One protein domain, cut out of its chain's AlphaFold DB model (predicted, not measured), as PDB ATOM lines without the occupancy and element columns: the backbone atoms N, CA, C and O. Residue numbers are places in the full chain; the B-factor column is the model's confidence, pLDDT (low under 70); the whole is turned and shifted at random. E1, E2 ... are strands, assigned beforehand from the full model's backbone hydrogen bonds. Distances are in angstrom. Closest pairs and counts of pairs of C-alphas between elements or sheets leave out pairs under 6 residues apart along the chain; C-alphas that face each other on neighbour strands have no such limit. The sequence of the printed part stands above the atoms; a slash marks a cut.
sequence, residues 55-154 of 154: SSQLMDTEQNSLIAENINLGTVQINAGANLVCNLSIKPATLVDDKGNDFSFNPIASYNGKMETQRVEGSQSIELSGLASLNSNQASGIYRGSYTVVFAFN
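This is residues 55 to 154 of the 154 residues of an uncharacterized protein of Bacteroidetes bacterium (UniProt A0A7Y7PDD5). What shape do these atoms make? It is a long, narrow sheet of five strands, twisted and curled like part of a barrel, in which the long strand E1 folds back at residue 79, with E4, its neighbour, folding back at residue 121. What is it made of? The printed part has 100 residues with five named strands, E1 to E5 along the chain, and no named helix; its class is all strand, and the sheet runs E2, E3, E4, E1, E5, all antiparallel. How large is it? It is elongated, spanning 50 by 28 by 18 A, and loose, with a radius of gyration of the C-alphas of 16.3 A.

Where does the first strand lie? E1, residues 65 to 91, begins at C-alpha 65 (147.047, 131.741, 122.473) and bends by 155 degrees at residue 79; its first and last C-alphas are 21.0 A apart. Which strands follow? E2 is residues 93 to 96, 9.7 A long, and E3 is residues 102 to 111, 29.6 A long. E4, residues 118 to 135, is 34.6 A from first to last C-alpha and bends by 147 degrees at residue 121. Where does the last strand end? E5, residues 148 to 153, is 16.4 A long and ends at C-alpha 153 (113.591, 139.304, 109.197).

What pairs with E1? Residues 59 to 60 pair antiparallel with residues 65 to 66 of E1. Its pairing is staggered: residues 65 to 86 pair with E4, with N 76 and O 126 at 2.8 A, and residues 86 to 91 with E5, with N 89 and O 150 at 2.9 A. How do E2, E3 and E4 follow on? They form a meander, each strand the antiparallel neighbour of the one before, and both hairpins have N and O within hydrogen-bond range: N 93 and O 105 at 2.8 A in E2 and E3, N 108 and O 129 at 2.7 A in E3 and E4. With E1, the antiparallel neighbour of E4, they make a Greek key, four strands in a row with the first beside the fourth. How near do other strands come? The closest C-alphas of E1 and E3 are those of Ile 90 and Pro 107, 6.7 A apart. The edge strands E2 and E5 are only just apart, closest 8.2 A.

What are its extremes? The two C-alphas farthest apart are those of Ala 82 and Asn 137, 50.3 A. Is the stretch unbroken? The printed part has no cut; the link from E4 to E5, residues 136 to 147, is long. Where is confidence low? The mean pLDDT of the printed part is 76.8, and residues 55 to 65, 81 to 82, 112 to 121 and 154 are under 70.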
ATOM      1  N   SER A  55     144.913 119.247 123.151       55.50
ATOM      2  CA  SER A  55     146.140 118.479 122.874       55.50
ATOM      3  C   SER A  55     146.579 118.465 121.398       55.50
ATOM      4  O   SER A  55     147.701 118.057 121.108       55.50
ATOM      5  N   SER A  56     145.742 118.946 120.471       50.00
ATOM      6  CA  SER A  56     145.993 118.950 119.023       50.00
ATOM      7  C   SER A  56     145.786 120.309 118.332       50.00
ATOM      8  O   SER A  56     145.565 120.335 117.122       50.00
ATOM      9  N   GLN A  57     145.779 121.426 119.065       56.12
ATOM     10  CA  GLN A  57     145.369 122.727 118.514       56.12
ATOM     11  C   GLN A  57     146.531 123.616 118.058       56.12
ATOM     12  O   GLN A  57     147.648 123.532 118.568       56.12
ATOM     13  N   LEU A  58     146.241 124.461 117.064       56.47
ATOM     14  CA  LEU A  58     147.177 125.404 116.460       56.47
ATOM     15  C   LEU A  58     147.587 126.445 117.508       56.47
ATOM     16  O   LEU A  58     146.752 127.177 118.036       56.47
ATOM     17  N   MET A  59     148.881 126.489 117.819       56.62
ATOM     18  CA  MET A  59     149.474 127.607 118.544       56.62
ATOM     19  C   MET A  59     149.443 128.826 117.626       56.62
ATOM     20  O   MET A  59     150.072 128.796 116.564       56.62
ATOM     21  N   ASP A  60     148.764 129.896 118.029       58.88
ATOM     22  CA  ASP A  60     148.990 131.184 117.387       58.88
ATOM     23  C   ASP A  60     150.338 131.735 117.873       58.88
ATOM     24  O   ASP A  60     150.484 132.235 118.995       58.88
ATOM     25  N   THR A  61     151.353 131.548 117.027       57.28
ATOM     26  CA  THR A  61     152.768 131.830 117.314       57.28
ATOM     27  C   THR A  61     153.028 133.299 117.668       57.28
ATOM     28  O   THR A  61     154.052 133.597 118.280       57.28
ATOM     29  N   GLU A  62     152.121 134.219 117.320       59.19
ATOM     30  CA  GLU A  62     152.285 135.650 117.604       59.19
ATOM     31  C   GLU A  62     151.734 136.080 118.974       59.19
ATOM     32  O   GLU A  62     152.206 137.072 119.532       59.19
ATOM     33  N   GLN A  63     150.773 135.346 119.549       59.69
ATOM     34  CA  GLN A  63     150.042 135.775 120.757       59.69
ATOM     35  C   GLN A  63     150.046 134.771 121.912       59.69
ATOM     36  O   GLN A  63     149.474 135.059 122.962       59.69
ATOM     37  N   ASN A  64     150.731 133.629 121.764       65.06
ATOM     38  CA  ASN A  64     150.787 132.578 122.788       65.06
ATOM     39  C   ASN A  64     149.373 132.152 123.253       65.06
ATOM     40  O   ASN A  64     149.124 131.899 124.436       65.06
ATOM     41  N   SER A  65     148.445 132.118 122.294       64.62
ATOM     42  CA  SER A  65     147.047 131.741 122.473       64.62
ATOM     43  C   SER A  65     146.763 130.419 121.757       64.62
ATOM     44  O   SER A  65     147.298 130.141 120.680       64.62
ATOM     45  N   LEU A  66     145.938 129.593 122.389       72.94
ATOM     46  CA  LEU A  66     145.368 128.357 121.870       72.94
ATOM     47  C   LEU A  66     144.007 128.674 121.262       72.94
ATOM     48  O   LEU A  66     143.120 129.166 121.963       72.94
ATOM     49  N   ILE A  67     143.820 128.356 119.984       74.25
ATOM     50  CA  ILE A  67     142.532 128.556 119.318       74.25
ATOM     51  C   ILE A  67     141.836 127.207 119.141       74.25
ATOM     52  O   ILE A  67     142.303 126.333 118.408       74.25
ATOM     53  N   ALA A  68     140.682 127.064 119.794       74.19
ATOM     54  CA  ALA A  68     139.760 125.963 119.563       74.19
ATOM     55  C   ALA A  68     138.690 126.400 118.566       74.19
ATOM     56  O   ALA A  68     137.830 127.221 118.885       74.19
ATOM     57  N   GLU A  69     138.742 125.836 117.364       76.06
ATOM     58  CA  GLU A  69     137.804 126.134 116.284       76.06
ATOM     59  C   GLU A  69     136.768 125.019 116.102       76.06
ATOM     60  O   GLU A  69     136.949 123.890 116.560       76.06
ATOM     61  N   ASN A  70     135.692 125.330 115.373       72.31
ATOM     62  CA  ASN A  70     134.653 124.378 114.958       72.31
ATOM     63  C   ASN A  70     133.905 123.703 116.117       72.31
ATOM     64  O   ASN A  70     133.423 122.576 115.996       72.31
ATOM     65  N   ILE A  71     133.757 124.411 117.236       80.75
ATOM     66  CA  ILE A  71     132.931 123.958 118.354       80.75
ATOM     67  C   ILE A  71     131.483 123.901 117.873       80.75
ATOM     68  O   ILE A  71     130.897 124.941 117.603       80.75
ATOM     69  N   ASN A  72     130.896 122.714 117.738       81.31
ATOM     70  CA  ASN A  72     129.527 122.584 117.242       81.31
ATOM     71  C   ASN A  72     128.532 123.141 118.270       81.31
ATOM     72  O   ASN A  72     128.460 122.645 119.396       81.31
ATOM     73  N   LEU A  73     127.769 124.163 117.872       81.75
ATOM     74  CA  LEU A  73     126.732 124.766 118.701       81.75
ATOM     75  C   LEU A  73     125.312 124.382 118.282       81.75
ATOM     76  O   LEU A  73     124.354 124.840 118.897       81.75
ATOM     77  N   GLY A  74     125.168 123.530 117.276       80.94
ATOM     78  CA  GLY A  74     123.897 123.052 116.757       80.94
ATOM     79  C   GLY A  74     123.413 123.834 115.542       80.94
ATOM     80  O   GLY A  74     124.126 124.639 114.943       80.94
ATOM     81  N   THR A  75     122.164 123.575 115.173       82.19
ATOM     82  CA  THR A  75     121.545 124.112 113.961       82.19
ATOM     83  C   THR A  75     120.228 124.789 114.315       82.19
ATOM     84  O   THR A  75     119.436 124.259 115.094       82.19
ATOM     85  N   VAL A  76     119.982 125.956 113.725       80.75
ATOM     86  CA  VAL A  76     118.701 126.662 113.787       80.75
ATOM     87  C   VAL A  76     117.995 126.496 112.454       80.75
ATOM     88  O   VAL A  76     118.585 126.738 111.402       80.75
ATOM     89  N   GLN A  77     116.729 126.097 112.499       80.31
ATOM     90  CA  GLN A  77     115.912 125.931 111.304       80.31
ATOM     91  C   GLN A  77     114.889 127.064 111.222       80.31
ATOM     92  O   GLN A  77     114.135 127.310 112.169       80.31
ATOM     93  N   ILE A  78     114.900 127.765 110.092       77.50
ATOM     94  CA  ILE A  78     114.008 128.875 109.772       77.50
ATOM     95  C   ILE A  78     113.076 128.404 108.668       77.50
ATOM     96  O   ILE A  78     113.538 127.957 107.622       77.50
ATOM     97  N   ASN A  79     111.772 128.522 108.896       78.56
ATOM     98  CA  ASN A  79     110.758 128.217 107.893       78.56
ATOM     99  C   ASN A  79     109.962 129.486 107.585       78.56
ATOM    100  O   ASN A  79     109.330 130.052 108.481       78.56
ATOM    101  N   ALA A  80     110.008 129.912 106.325       72.81
ATOM    102  CA  ALA A  80     109.362 131.102 105.792       72.81
ATOM    103  C   ALA A  80     108.384 130.738 104.663       72.81
ATOM    104  O   ALA A  80     108.640 129.824 103.878       72.81
ATOM    105  N   GLY A  81     107.255 131.449 104.586       66.50
ATOM    106  CA  GLY A  81     106.244 131.260 103.538       66.50
ATOM    107  C   GLY A  81     106.579 131.948 102.209       66.50
ATOM    108  O   GLY A  81     106.059 131.538 101.172       66.50
ATOM    109  N   ALA A  82     107.462 132.951 102.234       68.75
ATOM    110  CA  ALA A  82     107.926 133.708 101.076       68.75
ATOM    111  C   ALA A  82     109.439 134.004 101.156       68.75
ATOM    112  O   ALA A  82     110.138 133.515 102.044       68.75
ATOM    113  N   ASN A  83     109.947 134.789 100.201       70.31
ATOM    114  CA  ASN A  83     111.351 135.200 100.132       70.31
ATOM    115  C   ASN A  83     111.649 136.323 101.130       70.31
ATOM    116  O   ASN A  83     111.425 137.492 100.815       70.31
ATOM    117  N   LEU A  84     112.216 135.971 102.280       72.88
ATOM    118  CA  LEU A  84     112.583 136.902 103.349       72.88
ATOM    119  C   LEU A  84     114.094 137.134 103.368       72.88
ATOM    120  O   LEU A  84     114.879 136.257 103.009       72.88
ATOM    121  N   VAL A  85     114.544 138.294 103.828       75.62
ATOM    122  CA  VAL A  85     115.958 138.527 104.142       75.62
ATOM    123  C   VAL A  85     116.166 138.293 105.634       75.62
ATOM    124  O   VAL A  85     115.613 139.020 106.457       75.62
ATOM    125  N   CYS A  86     116.981 137.297 105.992       75.75
ATOM    126  CA  CYS A  86     117.363 137.046 107.380       75.75
ATOM    127  C   CYS A  86     118.736 137.656 107.665       75.75
ATOM    128  O   CYS A  86     119.769 137.184 107.187       75.75
ATOM    129  N   ASN A  87     118.740 138.697 108.488       77.75
ATOM    130  CA  ASN A  87     119.950 139.239 109.079       77.75
ATOM    131  C   ASN A  87     120.202 138.564 110.424       77.75
ATOM    132  O   ASN A  87     119.290 138.391 111.232       77.75
ATOM    133  N   LEU A  88     121.459 138.215 110.670       79.62
ATOM    134  CA  LEU A  88     121.877 137.527 111.879       79.62
ATOM    135  C   LEU A  88     122.918 138.354 112.617       79.62
ATOM    136  O   LEU A  88     123.909 138.788 112.035       79.62
ATOM    137  N   SER A  89     122.695 138.543 113.912       82.94
ATOM    138  CA  SER A  89     123.671 139.141 114.813       82.94
ATOM    139  C   SER A  89     123.953 138.180 115.956       82.94
ATOM    140  O   SER A  89     123.036 137.718 116.637       82.94
ATOM    141  N   ILE A  90     125.231 137.877 116.159       83.94
ATOM    142  CA  ILE A  90     125.703 137.026 117.245       83.94
ATOM    143  C   ILE A  90     126.624 137.855 118.121       83.94
ATOM    144  O   ILE A  90     127.527 138.527 117.623       83.94
ATOM    145  N   LYS A  91     126.387 137.815 119.432       82.06
ATOM    146  CA  LYS A  91     127.265 138.463 120.404       82.06
ATOM    147  C   LYS A  91     128.275 137.455 120.959       82.06
ATOM    148  O   LYS A  91     127.844 136.385 121.402       82.06
ATOM    149  N   PRO A  92     129.573 137.806 120.992       85.56
ATOM    150  CA  PRO A  92     130.563 137.092 121.785       85.56
ATOM    151  C   PRO A  92     130.126 136.936 123.240       85.56
ATOM    152  O   PRO A  92     129.373 137.758 123.770       85.56
ATOM    153  N   ALA A  93     130.639 135.899 123.887       85.31
ATOM    154  CA  ALA A  93     130.438 135.632 125.298       85.31
ATOM    155  C   ALA A  93     131.781 135.439 126.000       85.31
ATOM    156  O   ALA A  93     132.743 134.949 125.418       85.31
ATOM    157  N   THR A  94     131.816 135.776 127.281       87.38
ATOM    158  CA  THR A  94     132.903 135.383 128.177       87.38
ATOM    159  C   THR A  94     132.423 134.184 128.979       87.38
ATOM    160  O   THR A  94     131.342 134.232 129.573       87.38
ATOM    161  N   LEU A  95     133.192 133.096 128.966       86.12
ATOM    162  CA  LEU A  95     132.918 131.924 129.795       86.12
ATOM    163  C   LEU A  95     133.800 131.994 131.039       86.12
ATOM    164  O   LEU A  95     134.987 132.275 130.916       86.12
ATOM    165  N   VAL A  96     133.222 131.745 132.215       88.75
ATOM    166  CA  VAL A  96     133.894 131.902 133.516       88.75
ATOM    167  C   VAL A  96     133.741 130.623 134.342       88.75
ATOM    168  O   VAL A  96     132.681 129.989 134.306       88.75
ATOM    169  N   ASP A  97     134.790 130.222 135.058       90.38
ATOM    170  CA  ASP A  97     134.751 129.108 136.014       90.38
ATOM    171  C   ASP A  97     134.379 129.564 137.444       90.38
ATOM    172  O   ASP A  97     134.096 130.731 137.712       90.38
ATOM    173  N   ASP A  98     134.352 128.626 138.391       91.69
ATOM    174  CA  ASP A  98     134.042 128.893 139.803       91.69
ATOM    175  C   ASP A  98     135.154 129.638 140.566       91.69
ATOM    176  O   ASP A  98     134.926 130.126 141.675       91.69
ATOM    177  N   LYS A  99     136.345 129.747 139.974       92.62
ATOM    178  CA  LYS A  99     137.525 130.426 140.524       92.62
ATOM    179  C   LYS A  99     137.740 131.811 139.912       92.62
ATOM    180  O   LYS A  99     138.647 132.518 140.349       92.62
ATOM    181  N   GLY A 100     136.911 132.206 138.946       89.56
ATOM    182  CA  GLY A 100     137.005 133.482 138.245       89.56
ATOM    183  C   GLY A 100     138.012 133.494 137.095       89.56
ATOM    184  O   GLY A 100     138.341 134.573 136.613       89.56
ATOM    185  N   ASN A 101     138.506 132.336 136.649       88.44
ATOM    186  CA  ASN A 101     139.230 132.251 135.386       88.44
ATOM    187  C   ASN A 101     138.229 132.397 134.243       88.44
ATOM    188  O   ASN A 101     137.136 131.828 134.297       88.44
ATOM    189  N   ASP A 102     138.622 133.099 133.186       89.50
ATOM    190  CA  ASP A 102     137.765 133.316 132.031       89.50
ATOM    191  C   ASP A 102     138.491 133.113 130.702       89.50
ATOM    192  O   ASP A 102     139.719 132.993 130.651       89.50
ATOM    193  N   PHE A 103     137.701 132.996 129.636       86.50
ATOM    194  CA  PHE A 103     138.171 133.115 128.263       86.50
ATOM    195  C   PHE A 103     137.058 133.620 127.336       86.50
ATOM    196  O   PHE A 103     135.862 133.543 127.645       86.50
ATOM    197  N   SER A 104     137.463 134.138 126.174       86.75
ATOM    198  CA  SER A 104     136.543 134.654 125.161       86.75
ATOM    199  C   SER A 104     136.031 133.540 124.250       86.75
ATOM    200  O   SER A 104     136.805 132.746 123.705       86.75
ATOM    201  N   PHE A 105     134.716 133.511 124.068       85.94
ATOM    202  CA  PHE A 105     133.996 132.587 123.212       85.94
ATOM    203  C   PHE A 105     133.230 133.365 122.141       85.94
ATOM    204  O   PHE A 105     132.340 134.161 122.439       85.94
ATOM    205  N   ASN A 106     133.561 133.116 120.881       87.62
ATOM    206  CA  ASN A 106     132.984 133.778 119.721       87.62
ATOM    207  C   ASN A 106     132.141 132.774 118.930       87.62
ATOM    208  O   ASN A 106     132.694 131.994 118.150       87.62
ATOM    209  N   PRO A 107     130.809 132.760 119.108       85.00
ATOM    210  CA  PRO A 107     129.947 131.992 118.240       85.00
ATOM    211  C   PRO A 107     129.890 132.644 116.855       85.00
ATOM    212  O   PRO A 107     129.818 133.866 116.713       85.00
ATOM    213  N   ILE A 108     129.908 131.807 115.833       86.06
ATOM    214  CA  ILE A 108     129.800 132.146 114.424       86.06
ATOM    215  C   ILE A 108     128.641 131.361 113.817       86.06
ATOM    216  O   ILE A 108     128.215 130.332 114.345       86.06
ATOM    217  N   ALA A 109     128.121 131.856 112.704       83.00
ATOM    218  CA  ALA A 109     127.062 131.186 111.976       83.00
ATOM    219  C   ALA A 109     127.416 131.048 110.514       83.00
ATOM    220  O   ALA A 109     127.913 131.992 109.899       83.00
ATOM    221  N   SER A 110     127.080 129.892 109.957       80.81
ATOM    222  CA  SER A 110     127.172 129.646 108.533       80.81
ATOM    223  C   SER A 110     125.812 129.246 107.964       80.81
ATOM    224  O   SER A 110     125.043 128.487 108.556       80.81
ATOM    225  N   TYR A 111     125.524 129.778 106.785       74.88
ATOM    226  CA  TYR A 111     124.396 129.424 105.942       74.88
ATOM    227  C   TYR A 111     124.902 128.478 104.859       74.88
ATOM    228  O   TYR A 111     125.609 128.915 103.946       74.88
ATOM    229  N   ASN A 112     124.578 127.185 104.948       67.44
ATOM    230  CA  ASN A 112     125.082 126.165 104.015       67.44
ATOM    231  C   ASN A 112     126.619 126.244 103.825       67.44
ATOM    232  O   ASN A 112     127.113 126.193 102.695       67.44
ATOM    233  N   GLY A 113     127.371 126.469 104.909       63.41
ATOM    234  CA  GLY A 113     128.830 126.619 104.878       63.41
ATOM    235  C   GLY A 113     129.358 127.987 104.414       63.41
ATOM    236  O   GLY A 113     130.563 128.133 104.225       63.41
ATOM    237  N   LYS A 114     128.497 129.000 104.226       65.75
ATOM    238  CA  LYS A 114     128.890 130.378 103.869       65.75
ATOM    239  C   LYS A 114     128.572 131.366 104.994       65.75
ATOM    240  O   LYS A 114     127.506 131.303 105.590       65.75
ATOM    241  N   MET A 115     129.468 132.318 105.243       63.44
ATOM    242  CA  MET A 115     129.373 133.301 106.340       63.44
ATOM    243  C   MET A 115     128.546 134.562 106.003       63.44
ATOM    244  O   MET A 115     128.513 135.505 106.788       63.44
ATOM    245  N   GLU A 116     127.910 134.624 104.832       61.34
ATOM    246  CA  GLU A 116     127.226 135.829 104.342       61.34
ATOM    247  C   GLU A 116     125.726 135.840 104.674       61.34
ATOM    248  O   GLU A 116     125.091 134.789 104.761       61.34
ATOM    249  N   THR A 117     125.146 137.038 104.810       59.03
ATOM    250  CA  THR A 117     123.691 137.255 104.891       59.03
ATOM    251  C   THR A 117     122.997 136.638 103.682       59.03
ATOM    252  O   THR A 117     123.324 136.989 102.547       59.03
ATOM    253  N   GLN A 118     122.029 135.746 103.906       62.84
ATOM    254  CA  GLN A 118     121.302 135.088 102.822       62.84
ATOM    255  C   GLN A 118     119.805 135.376 102.856       62.84
ATOM    256  O   GLN A 118     119.183 135.578 103.900       62.84
ATOM    257  N   ARG A 119     119.240 135.394 101.648       62.66
ATOM    258  CA  ARG A 119     117.802 135.388 101.416       62.66
ATOM    259  C   ARG A 119     117.276 133.999 101.784       62.66
ATOM    260  O   ARG A 119     117.771 133.006 101.257       62.66
ATOM    261  N   VAL A 120     116.307 133.952 102.688       63.94
ATOM    262  CA  VAL A 120     115.576 132.748 103.076       63.94
ATOM    263  C   VAL A 120     114.431 132.575 102.085       63.94
ATOM    264  O   VAL A 120     113.499 133.376 102.075       63.94
ATOM    265  N   GLU A 121     114.491 131.540 101.251       64.31
ATOM    266  CA  GLU A 121     113.366 131.111 100.413       64.31
ATOM    267  C   GLU A 121     112.876 129.752 100.934       64.31
ATOM    268  O   GLU A 121     113.564 128.739 100.797       64.31
ATOM    269  N   GLY A 122     111.709 129.707 101.584       72.06
ATOM    270  CA  GLY A 122     111.190 128.465 102.167       72.06
ATOM    271  C   GLY A 122     111.887 128.066 103.475       72.06
ATOM    272  O   GLY A 122     111.819 128.791 104.465       72.06
ATOM    273  N   SER A 123     112.512 126.885 103.507       73.69
ATOM    274  CA  SER A 123     113.203 126.365 104.697       73.69
ATOM    275  C   SER A 123     114.715 126.548 104.584       73.69
ATOM    276  O   SER A 123     115.324 126.085 103.618       73.69
ATOM    277  N   GLN A 124     115.335 127.178 105.582       78.06
ATOM    278  CA  GLN A 124     116.781 127.365 105.654       78.06
ATOM    279  C   GLN A 124     117.335 126.883 106.993       78.06
ATOM    280  O   GLN A 124     116.754 127.117 108.052       78.06
ATOM    281  N   SER A 125     118.484 126.212 106.936       79.62
ATOM    282  CA  SER A 125     119.227 125.782 108.121       79.62
ATOM    283  C   SER A 125     120.454 126.669 108.312       79.62
ATOM    284  O   SER A 125     121.194 126.936 107.365       79.62
ATOM    285  N   ILE A 126     120.648 127.132 109.542       81.38
ATOM    286  CA  ILE A 126     121.785 127.937 109.977       81.38
ATOM    287  C   ILE A 126     122.580 127.094 110.952       81.38
ATOM    288  O   ILE A 126     122.076 126.722 112.012       81.38
ATOM    289  N   GLU A 127     123.820 126.794 110.604       85.06
ATOM    290  CA  GLU A 127     124.736 126.095 111.493       85.06
ATOM    291  C   GLU A 127     125.430 127.110 112.390       85.06
ATOM    292  O   GLU A 127     125.980 128.101 111.908       85.06
ATOM    293  N   LEU A 128     125.397 126.864 113.696       85.00
ATOM    294  CA  LEU A 128     126.126 127.637 114.686       85.00
ATOM    295  C   LEU A 128     127.379 126.855 115.073       85.00
ATOM    296  O   LEU A 128     127.306 125.685 115.455       85.00
ATOM    297  N   SER A 129     128.527 127.514 115.027       85.50
ATOM    298  CA  SER A 129     129.770 126.982 115.575       85.50
ATOM    299  C   SER A 129     130.461 128.016 116.455       85.50
ATOM    300  O   SER A 129     130.043 129.165 116.523       85.50
ATOM    301  N   GLY A 130     131.459 127.603 117.224       83.69
ATOM    302  CA  GLY A 130     132.162 128.449 118.176       83.69
ATOM    303  C   GLY A 130     133.660 128.443 117.947       83.69
ATOM    304  O   GLY A 130     134.244 127.423 117.570       83.69
ATOM    305  N   LEU A 131     134.261 129.590 118.229       85.88
ATOM    306  CA  LEU A 131     135.695 129.779 118.337       85.88
ATOM    307  C   LEU A 131     136.017 130.210 119.767       85.88
ATOM    308  O   LEU A 131     135.497 131.220 120.244       85.88
ATOM    309  N   ALA A 132     136.859 129.449 120.458       84.44
ATOM    310  CA  ALA A 132     137.365 129.812 121.775       84.44
ATOM    311  C   ALA A 132     138.844 130.183 121.667       84.44
ATOM    312  O   ALA A 132     139.632 129.421 121.110       84.44
ATOM    313  N   SER A 133     139.205 131.344 122.210       82.75
ATOM    314  CA  SER A 133     140.597 131.784 122.324       82.75
ATOM    315  C   SER A 133     141.021 131.630 123.775       82.75
ATOM    316  O   SER A 133     140.418 132.242 124.660       82.75
ATOM    317  N   LEU A 134     141.997 130.763 124.023       81.06
ATOM    318  CA  LEU A 134     142.414 130.361 125.359       81.06
ATOM    319  C   LEU A 134     143.872 130.701 125.580       81.06
ATOM    320  O   LEU A 134     144.710 130.558 124.695       81.06
ATOM    321  N   ASN A 135     144.206 131.066 126.806       78.75
ATOM    322  CA  ASN A 135     145.598 131.301 127.149       78.75
ATOM    323  C   ASN A 135     146.362 129.968 127.218       78.75
ATOM    324  O   ASN A 135     145.807 128.950 127.633       78.75
ATOM    325  N   SER A 136     147.662 129.970 126.901       74.75
ATOM    326  CA  SER A 136     148.516 128.769 127.004       74.75
ATOM    327  C   SER A 136     148.488 128.106 128.392       74.75
ATOM    328  O   SER A 136     148.740 126.912 128.523       74.75
ATOM    329  N   ASN A 137     148.174 128.890 129.428       76.75
ATOM    330  CA  ASN A 137     148.091 128.462 130.823       76.75
ATOM    331  C   ASN A 137     146.638 128.381 131.324       76.75
ATOM    332  O   ASN A 137     146.407 128.497 132.528       76.75
ATOM    333  N   GLN A 138     145.654 128.247 130.426       83.50
ATOM    334  CA  GLN A 138     144.249 128.158 130.818       83.50
ATOM    335  C   GLN A 138     144.040 126.988 131.786       83.50
ATOM    336  O   GLN A 138     144.420 125.849 131.506       83.50
ATOM    337  N   ALA A 139     143.400 127.261 132.923       83.44
ATOM    338  CA  ALA A 139     143.077 126.224 133.891       83.44
ATOM    339  C   ALA A 139     142.048 125.244 133.310       83.44
ATOM    340  O   ALA A 139     141.020 125.654 132.768       83.44
ATOM    341  N   SER A 140     142.287 123.941 133.464       82.50
ATOM    342  CA  SER A 140     141.272 122.930 133.166       82.50
ATOM    343  C   SER A 140     140.112 123.044 134.155       82.50
ATOM    344  O   SER A 140     140.328 123.146 135.364       82.50
ATOM    345  N   GLY A 141     138.879 123.001 133.657       84.56
ATOM    346  CA  GLY A 141     137.696 123.160 134.495       84.56
ATOM    347  C   GLY A 141     136.409 123.290 133.693       84.56
ATOM    348  O   GLY A 141     136.408 123.198 132.466       84.56
ATOM    349  N   ILE A 142     135.306 123.499 134.412       83.94
ATOM    350  CA  ILE A 142     133.993 123.752 133.817       83.94
ATOM    351  C   ILE A 142     133.786 125.261 133.762       83.94
ATOM    352  O   ILE A 142     133.661 125.905 134.800       83.94
ATOM    353  N   TYR A 143     133.683 125.792 132.549       86.56
ATOM    354  CA  TYR A 143     133.382 127.197 132.306       86.56
ATOM    355  C   TYR A 143     131.924 127.349 131.889       86.56
ATOM    356  O   TYR A 143     131.370 126.504 131.180       86.56
ATOM    357  N   ARG A 144     131.281 128.420 132.350       84.06
ATOM    358  CA  ARG A 144     129.865 128.696 132.098       84.06
ATOM    359  C   ARG A 144     129.688 130.117 131.591       84.06
ATOM    360  O   ARG A 144     130.392 131.032 131.999       84.06
ATOM    361  N   GLY A 145     128.705 130.294 130.726       84.56
ATOM    362  CA  GLY A 145     128.305 131.592 130.210       84.56
ATOM    363  C   GLY A 145     127.149 131.440 129.235       84.56
ATOM    364  O   GLY A 145     126.597 130.351 129.065       84.56
ATOM    365  N   SER A 146     126.771 132.545 128.608       81.44
ATOM    366  CA  SER A 146     125.650 132.600 127.676       81.44
ATOM    367  C   SER A 146     125.981 133.533 126.524       81.44
ATOM    368  O   SER A 146     126.464 134.640 126.756       81.44
ATOM    369  N   TYR A 147     125.664 133.117 125.304       80.69
ATOM    370  CA  TYR A 147     125.715 133.965 124.118       80.69
ATOM    371  C   TYR A 147     124.298 134.255 123.621       80.69
ATOM    372  O   TYR A 147     123.341 133.563 123.966       80.69
ATOM    373  N   THR A 148     124.153 135.311 122.827       80.69
ATOM    374  CA  THR A 148     122.865 135.708 122.248       80.69
ATOM    375  C   THR A 148     122.952 135.680 120.735       80.69
ATOM    376  O   THR A 148     123.907 136.199 120.155       80.69
ATOM    377  N   VAL A 149     121.922 135.109 120.120       79.94
ATOM    378  CA  VAL A 149     121.725 135.070 118.674       79.94
ATOM    379  C   VAL A 149     120.428 135.809 118.364       79.94
ATOM    380  O   VAL A 149     119.379 135.471 118.908       79.94
ATOM    381  N   VAL A 150     120.504 136.839 117.524       80.75
ATOM    382  CA  VAL A 150     119.360 137.653 117.100       80.75
ATOM    383  C   VAL A 150     119.134 137.448 115.611       80.75
ATOM    384  O   VAL A 150     120.029 137.707 114.808       80.75
ATOM    385  N   PHE A 151     117.921 137.027 115.262       78.75
ATOM    386  CA  PHE A 151     117.442 136.930 113.887       78.75
ATOM    387  C   PHE A 151     116.525 138.118 113.601       78.75
ATOM    388  O   PHE A 151     115.564 138.347 114.336       78.75
ATOM    389  N   ALA A 152     116.828 138.877 112.553       79.44
ATOM    390  CA  ALA A 152     116.018 139.990 112.079       79.44
ATOM    391  C   ALA A 152     115.549 139.696 110.651       79.44
ATOM    392  O   ALA A 152     116.371 139.531 109.750       79.44
ATOM    393  N   PHE A 153     114.235 139.633 110.466       76.88
ATOM    394  CA  PHE A 153     113.591 139.304 109.197       76.88
ATOM    395  C   PHE A 153     113.038 140.572 108.550       76.88
ATOM    396  O   PHE A 153     112.422 141.379 109.245       76.88
ATOM    397  N   ASN A 154     113.272 140.732 107.247       69.12
ATOM    398  CA  ASN A 154     112.668 141.774 106.410       69.12
ATOM    399  C   ASN A 154     112.086 141.177 105.131       69.12
ATOM    400  O   ASN A 154     112.658 140.170 104.647       69.12
TER     401      ASN A 154